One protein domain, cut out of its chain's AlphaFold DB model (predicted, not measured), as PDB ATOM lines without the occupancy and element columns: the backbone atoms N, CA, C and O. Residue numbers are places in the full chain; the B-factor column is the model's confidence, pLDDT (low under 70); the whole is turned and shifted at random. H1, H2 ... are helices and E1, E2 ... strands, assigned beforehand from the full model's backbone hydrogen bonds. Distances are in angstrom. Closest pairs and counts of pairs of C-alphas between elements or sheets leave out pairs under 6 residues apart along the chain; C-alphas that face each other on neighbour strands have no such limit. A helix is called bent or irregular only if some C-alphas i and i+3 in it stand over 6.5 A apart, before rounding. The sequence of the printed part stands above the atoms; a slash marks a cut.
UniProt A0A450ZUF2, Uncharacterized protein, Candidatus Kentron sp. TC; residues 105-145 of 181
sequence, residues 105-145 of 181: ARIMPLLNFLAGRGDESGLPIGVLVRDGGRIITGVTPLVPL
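Overview. This is residues 105 to 145 of the 181 residues of an uncharacterized protein of Candidatus Kentron sp. TC (UniProt A0A450ZUF2). A slim two-stranded hairpin, E1 and E2, sticks out at one end with its tip, residues 130 to 135, while one short helix, H1, lies off to one side of it and a long loop, residues 115 to 127, joins the two. Beyond E2 the last residues, 138 to 145, run away from the hairpin's tip, and tip and tail make the long axis. You have 41 printed residues, with one named helix and two named strands in the order H1, E1, E2; the sheet, E1 - E2, is antiparallel. The class is mixed, helices and strands, with under half of the residues in named elements. The whole is compact, with a radius of gyration of the C-alphas of 9.7 A, yet elongated in outline, spanning 32 by 18 by 14 A.

Along the chain. Find C-alpha 128 at (-5.283, -42.017, 33.991); from there E1, residues 128 to 131, runs 9.8 A. E2, residues 134 to 137, also runs 9.8 A and ends at C-alpha 137, (-6.652, -45.516, 37.032). Go back to C-alpha 105 at (3.311, -34.535, 42.885), where H1, residues 105 to 114, begins its 15.5 A. H1 is irregular, but only just: C-alphas 105 and 108 are 7.0 A apart.

Arrangement. Look first at E1 and E2, a hairpin of antiparallel strands with 157 degrees between their directions. C-alphas 130 and 135 face each other at 4.7 A. N 129 and O 136 are within hydrogen-bond range at 2.9 A, as are N 136 and O 129 at 2.8 A. H1 and E2 are apart. In H1, 5 of 6 O i to N i+4 pairs are within hydrogen-bond range.

Size, cuts and confidence. The C-alphas of Gly 133 and Leu 145 are the two farthest apart, at 32.7 A. The first and last printed C-alphas, of Ala 105 and Leu 145, are 6.4 A apart. The link from H1 to E1 is long, with 13 residues, and that from E1 to E2 is tight, with 2. The printed part has no cut; its mean pLDDT is 90.5, and no printed residue is under 70.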
ATOM      1  N   ALA A 105       3.386 -33.324  42.067       87.25
ATOM      2  CA  ALA A 105       3.311 -34.535  42.885       87.25
ATOM      3  C   ALA A 105       2.989 -35.802  42.063       87.25
ATOM      4  O   ALA A 105       3.248 -36.923  42.498       87.25
ATOM      5  N   ARG A 106       2.430 -35.650  40.852       91.44
ATOM      6  CA  ARG A 106       1.976 -36.774  40.007       91.44
ATOM      7  C   ARG A 106       2.962 -37.175  38.916       91.44
ATOM      8  O   ARG A 106       2.951 -38.327  38.481       91.44
ATOM      9  N   ILE A 107       3.791 -36.244  38.446       91.31
ATOM     10  CA  ILE A 107       4.600 -36.458  37.245       91.31
ATOM     11  C   ILE A 107       5.677 -37.525  37.455       91.31
ATOM     12  O   ILE A 107       5.851 -38.379  36.593       91.31
ATOM     13  N   MET A 108       6.357 -37.534  38.605       90.56
ATOM     14  CA  MET A 108       7.429 -38.495  38.875       90.56
ATOM     15  C   MET A 108       6.917 -39.938  39.014       90.56
ATOM     16  O   MET A 108       7.446 -40.801  38.311       90.56
ATOM     17  N   PRO A 109       5.864 -40.229  39.809       92.12
ATOM     18  CA  PRO A 109       5.249 -41.558  39.823       92.12
ATOM     19  C   PRO A 109       4.796 -42.036  38.439       92.12
ATOM     20  O   PRO A 109       5.059 -43.177  38.061       92.12
ATOM     21  N   LEU A 110       4.186 -41.150  37.643       93.81
ATOM     22  CA  LEU A 110       3.776 -41.476  36.277       93.81
ATOM     23  C   LEU A 110       4.977 -41.816  35.383       93.81
ATOM     24  O   LEU A 110       4.935 -42.801  34.652       93.81
ATOM     25  N   LEU A 111       6.056 -41.032  35.430       92.56
ATOM     26  CA  LEU A 111       7.259 -41.312  34.640       92.56
ATOM     27  C   LEU A 111       7.944 -42.613  35.066       92.56
ATOM     28  O   LEU A 111       8.407 -43.358  34.203       92.56
ATOM     29  N   ASN A 112       7.973 -42.909  36.365       92.25
ATOM     30  CA  ASN A 112       8.491 -44.169  36.889       92.25
ATOM     31  C   ASN A 112       7.680 -45.359  36.358       92.25
ATOM     32  O   ASN A 112       8.267 -46.282  35.791       92.25
ATOM     33  N   PHE A 113       6.347 -45.285  36.422       93.88
ATOM     34  CA  PHE A 113       5.455 -46.288  35.836       93.88
ATOM     35  C   PHE A 113       5.698 -46.469  34.328       93.88
ATOM     36  O   PHE A 113       5.926 -47.583  33.861       93.88
ATOM     37  N   LEU A 114       5.745 -45.373  33.559       91.25
ATOM     38  CA  LEU A 114       5.989 -45.413  32.108       91.25
ATOM     39  C   LEU A 114       7.380 -45.956  31.737       91.25
ATOM     40  O   LEU A 114       7.567 -46.453  30.627       91.25
ATOM     41  N   ALA A 115       8.354 -45.854  32.642       90.12
ATOM     42  CA  ALA A 115       9.694 -46.410  32.482       90.12
ATOM     43  C   ALA A 115       9.809 -47.872  32.962       90.12
ATOM     44  O   ALA A 115      10.916 -48.411  32.954       90.12
ATOM     45  N   GLY A 116       8.713 -48.497  33.408       91.69
ATOM     46  CA  GLY A 116       8.710 -49.848  33.979       91.69
ATOM     47  C   GLY A 116       9.337 -49.937  35.375       91.69
ATOM     48  O   GLY A 116       9.702 -51.021  35.821       91.69
ATOM     49  N   ARG A 117       9.505 -48.802  36.065       90.94
ATOM     50  CA  ARG A 117      10.048 -48.713  37.427       90.94
ATOM     51  C   ARG A 117       8.894 -48.590  38.422       90.94
ATOM     52  O   ARG A 117       8.618 -47.507  38.927       90.94
ATOM     53  N   GLY A 118       8.201 -49.694  38.666       87.56
ATOM     54  CA  GLY A 118       7.014 -49.749  39.521       87.56
ATOM     55  C   GLY A 118       5.835 -50.403  38.808       87.56
ATOM     56  O   GLY A 118       5.972 -50.886  37.686       87.56
ATOM     57  N   ASP A 119       4.682 -50.414  39.468       90.88
ATOM     58  CA  ASP A 119       3.452 -51.022  38.966       90.88
ATOM     59  C   ASP A 119       2.244 -50.081  39.130       90.88
ATOM     60  O   ASP A 119       2.372 -48.928  39.559       90.88
ATOM     61  N   GLU A 120       1.060 -50.567  38.753       92.69
ATOM     62  CA  GLU A 120      -0.192 -49.802  38.808       92.69
ATOM     63  C   GLU A 120      -0.517 -49.299  40.234       92.69
ATOM     64  O   GLU A 120      -1.185 -48.275  40.382       92.69
ATOM     65  N   SER A 121      -0.015 -49.961  41.288       92.06
ATOM     66  CA  SER A 121      -0.286 -49.609  42.689       92.06
ATOM     67  C   SER A 121       0.445 -48.353  43.166       92.06
ATOM     68  O   SER A 121       0.078 -47.795  44.201       92.06
ATOM     69  N   GLY A 122       1.453 -47.898  42.411       91.25
ATOM     70  CA  GLY A 122       2.180 -46.652  42.650       91.25
ATOM     71  C   GLY A 122       1.621 -45.442  41.892       91.25
ATOM     72  O   GLY A 122       2.158 -44.341  42.028       91.25
ATOM     73  N   LEU A 123       0.582 -45.622  41.067       94.00
ATOM     74  CA  LEU A 123      -0.025 -44.524  40.320       94.00
ATOM     75  C   LEU A 123      -0.968 -43.701  41.216       94.00
ATOM     76  O   LEU A 123      -1.949 -44.241  41.735       94.00
ATOM     77  N   PRO A 124      -0.747 -42.381  41.348       93.56
ATOM     78  CA  PRO A 124      -1.542 -41.549  42.237       93.56
ATOM     79  C   PRO A 124      -2.947 -41.257  41.701       93.56
ATOM     80  O   PRO A 124      -3.171 -41.158  40.491       93.56
ATOM     81  N   ILE A 125      -3.891 -41.037  42.619       92.31
ATOM     82  CA  ILE A 125      -5.268 -40.635  42.303       92.31
ATOM     83  C   ILE A 125      -5.279 -39.397  41.391       92.31
ATOM     84  O   ILE A 125      -4.587 -38.392  41.609       92.31
ATOM     85  N   GLY A 126      -6.112 -39.468  40.351       89.81
ATOM     86  CA  GLY A 126      -6.228 -38.442  39.312       89.81
ATOM     87  C   GLY A 126      -5.300 -38.654  38.113       89.81
ATOM     88  O   GLY A 126      -5.388 -37.890  37.156       89.81
ATOM     89  N   VAL A 127      -4.447 -39.684  38.123       93.56
ATOM     90  CA  VAL A 127      -3.717 -40.138  36.931       93.56
ATOM     91  C   VAL A 127      -4.522 -41.217  36.208       93.56
ATOM     92  O   VAL A 127      -4.974 -42.187  36.813       93.56
ATOM     93  N   LEU A 128      -4.677 -41.044  34.895       94.44
ATOM     94  CA  LEU A 128      -5.283 -42.017  33.991       94.44
ATOM     95  C   LEU A 128      -4.278 -42.347  32.890       94.44
ATOM     96  O   LEU A 128      -3.803 -41.446  32.195       94.44
ATOM     97  N   VAL A 129      -3.973 -43.630  32.709       94.75
ATOM     98  CA  VAL A 129      -3.086 -44.107  31.643       94.75
ATOM     99  C   VAL A 129      -3.886 -44.970  30.681       94.75
ATOM    100  O   VAL A 129      -4.574 -45.904  31.089       94.75
ATOM    101  N   ARG A 130      -3.796 -44.663  29.387       91.81
ATOM    102  CA  ARG A 130      -4.292 -45.541  28.327       91.81
ATOM    103  C   ARG A 130      -3.136 -46.401  27.834       91.81
ATOM    104  O   ARG A 130      -2.188 -45.864  27.266       91.81
ATOM    105  N   ASP A 131      -3.251 -47.708  28.019       86.81
ATOM    106  CA  ASP A 131      -2.291 -48.699  27.538       86.81
ATOM    107  C   ASP A 131      -2.995 -49.660  26.572       86.81
ATOM    108  O   ASP A 131      -3.780 -50.529  26.967       86.81
ATOM    109  N   GLY A 132      -2.809 -49.422  25.272       84.81
ATOM    110  CA  GLY A 132      -3.573 -50.094  24.223       84.81
ATOM    111  C   GLY A 132      -5.087 -49.926  24.420       84.81
ATOM    112  O   GLY A 132      -5.614 -48.811  24.387       84.81
ATOM    113  N   GLY A 133      -5.789 -51.046  24.612       87.75
ATOM    114  CA  GLY A 133      -7.230 -51.081  24.888       87.75
ATOM    115  C   GLY A 133      -7.610 -50.928  26.367       87.75
ATOM    116  O   GLY A 133      -8.799 -50.865  26.673       87.75
ATOM    117  N   ARG A 134      -6.638 -50.881  27.287       93.69
ATOM    118  CA  ARG A 134      -6.872 -50.782  28.734       93.69
ATOM    119  C   ARG A 134      -6.787 -49.332  29.207       93.69
ATOM    120  O   ARG A 134      -5.997 -48.535  28.698       93.69
ATOM    121  N   ILE A 135      -7.595 -49.009  30.213       94.75
ATOM    122  CA  ILE A 135      -7.494 -47.771  30.987       94.75
ATOM    123  C   ILE A 135      -7.084 -48.167  32.402       94.75
ATOM    124  O   ILE A 135      -7.762 -48.972  33.036       94.75
ATOM    125  N   ILE A 136      -5.973 -47.610  32.865       95.00
ATOM    126  CA  ILE A 136      -5.435 -47.794  34.209       95.00
ATOM    127  C   ILE A 136      -5.702 -46.505  34.981       95.00
ATOM    128  O   ILE A 136      -5.352 -45.415  34.518       95.00
ATOM    129  N   THR A 137      -6.322 -46.637  36.149       95.00
ATOM    130  CA  THR A 137      -6.652 -45.516  37.032       95.00
ATOM    131  C   THR A 137      -5.777 -45.587  38.267       95.00
ATOM    132  O   THR A 137      -5.753 -46.614  38.939       95.00
ATOM    133  N   GLY A 138      -5.074 -44.497  38.573       93.94
ATOM    134  CA  GLY A 138      -4.273 -44.406  39.786       93.94
ATOM    135  C   GLY A 138      -5.134 -44.467  41.047       93.94
ATOM    136  O   GLY A 138      -6.188 -43.830  41.126       93.94
ATOM    137  N   VAL A 139      -4.675 -45.240  42.028       94.00
ATOM    138  CA  VAL A 139      -5.378 -45.507  43.293       94.00
ATOM    139  C   VAL A 139      -4.586 -45.063  44.518       94.00
ATOM    140  O   VAL A 139      -5.151 -44.981  45.608       94.00
ATOM    141  N   THR A 140      -3.297 -44.753  44.368       93.38
ATOM    142  CA  THR A 140      -2.460 -44.329  45.491       93.38
ATOM    143  C   THR A 140      -2.913 -42.951  45.971       93.38
ATOM    144  O   THR A 140      -3.008 -42.027  45.153       93.38
ATOM    145  N   PRO A 141      -3.185 -42.763  47.274       91.62
ATOM    146  CA  PRO A 141      -3.437 -41.441  47.824       91.62
ATOM    147  C   PRO A 141      -2.317 -40.481  47.433       91.62
ATOM    148  O   PRO A 141      -1.134 -40.800  47.560       91.62
ATOM    149  N   LEU A 142      -2.701 -39.314  46.923       85.44
ATOM    150  CA  LEU A 142      -1.730 -38.280  46.623       85.44
ATOM    151  C   LEU A 142      -1.206 -37.715  47.940       85.44
ATOM    152  O   LEU A 142      -1.997 -37.350  48.808       85.44
ATOM    153  N   VAL A 143       0.112 -37.630  48.060       81.25
ATOM    154  CA  VAL A 143       0.768 -36.868  49.119       81.25
ATOM    155  C   VAL A 143       1.132 -35.516  48.506       81.25
ATOM    156  O   VAL A 143       1.998 -35.485  47.626       81.25
ATOM    157  N   PRO A 144       0.442 -34.422  48.876       71.38
ATOM    158  CA  PRO A 144       0.787 -33.096  48.388       71.38
ATOM    159  C   PRO A 144       2.201 -32.735  48.828       71.38
ATOM    160  O   PRO A 144       2.610 -33.086  49.936       71.38
ATOM    161  N   LEU A 145       2.921 -31.994  47.988       72.75
ATOM    162  CA  LEU A 145       4.195 -31.420  48.404       72.75
ATOM    163  C   LEU A 145       3.938 -30.401  49.518       72.75
ATOM    164  O   LEU A 145       3.125 -29.484  49.377       72.75
TER     165      LEU A 145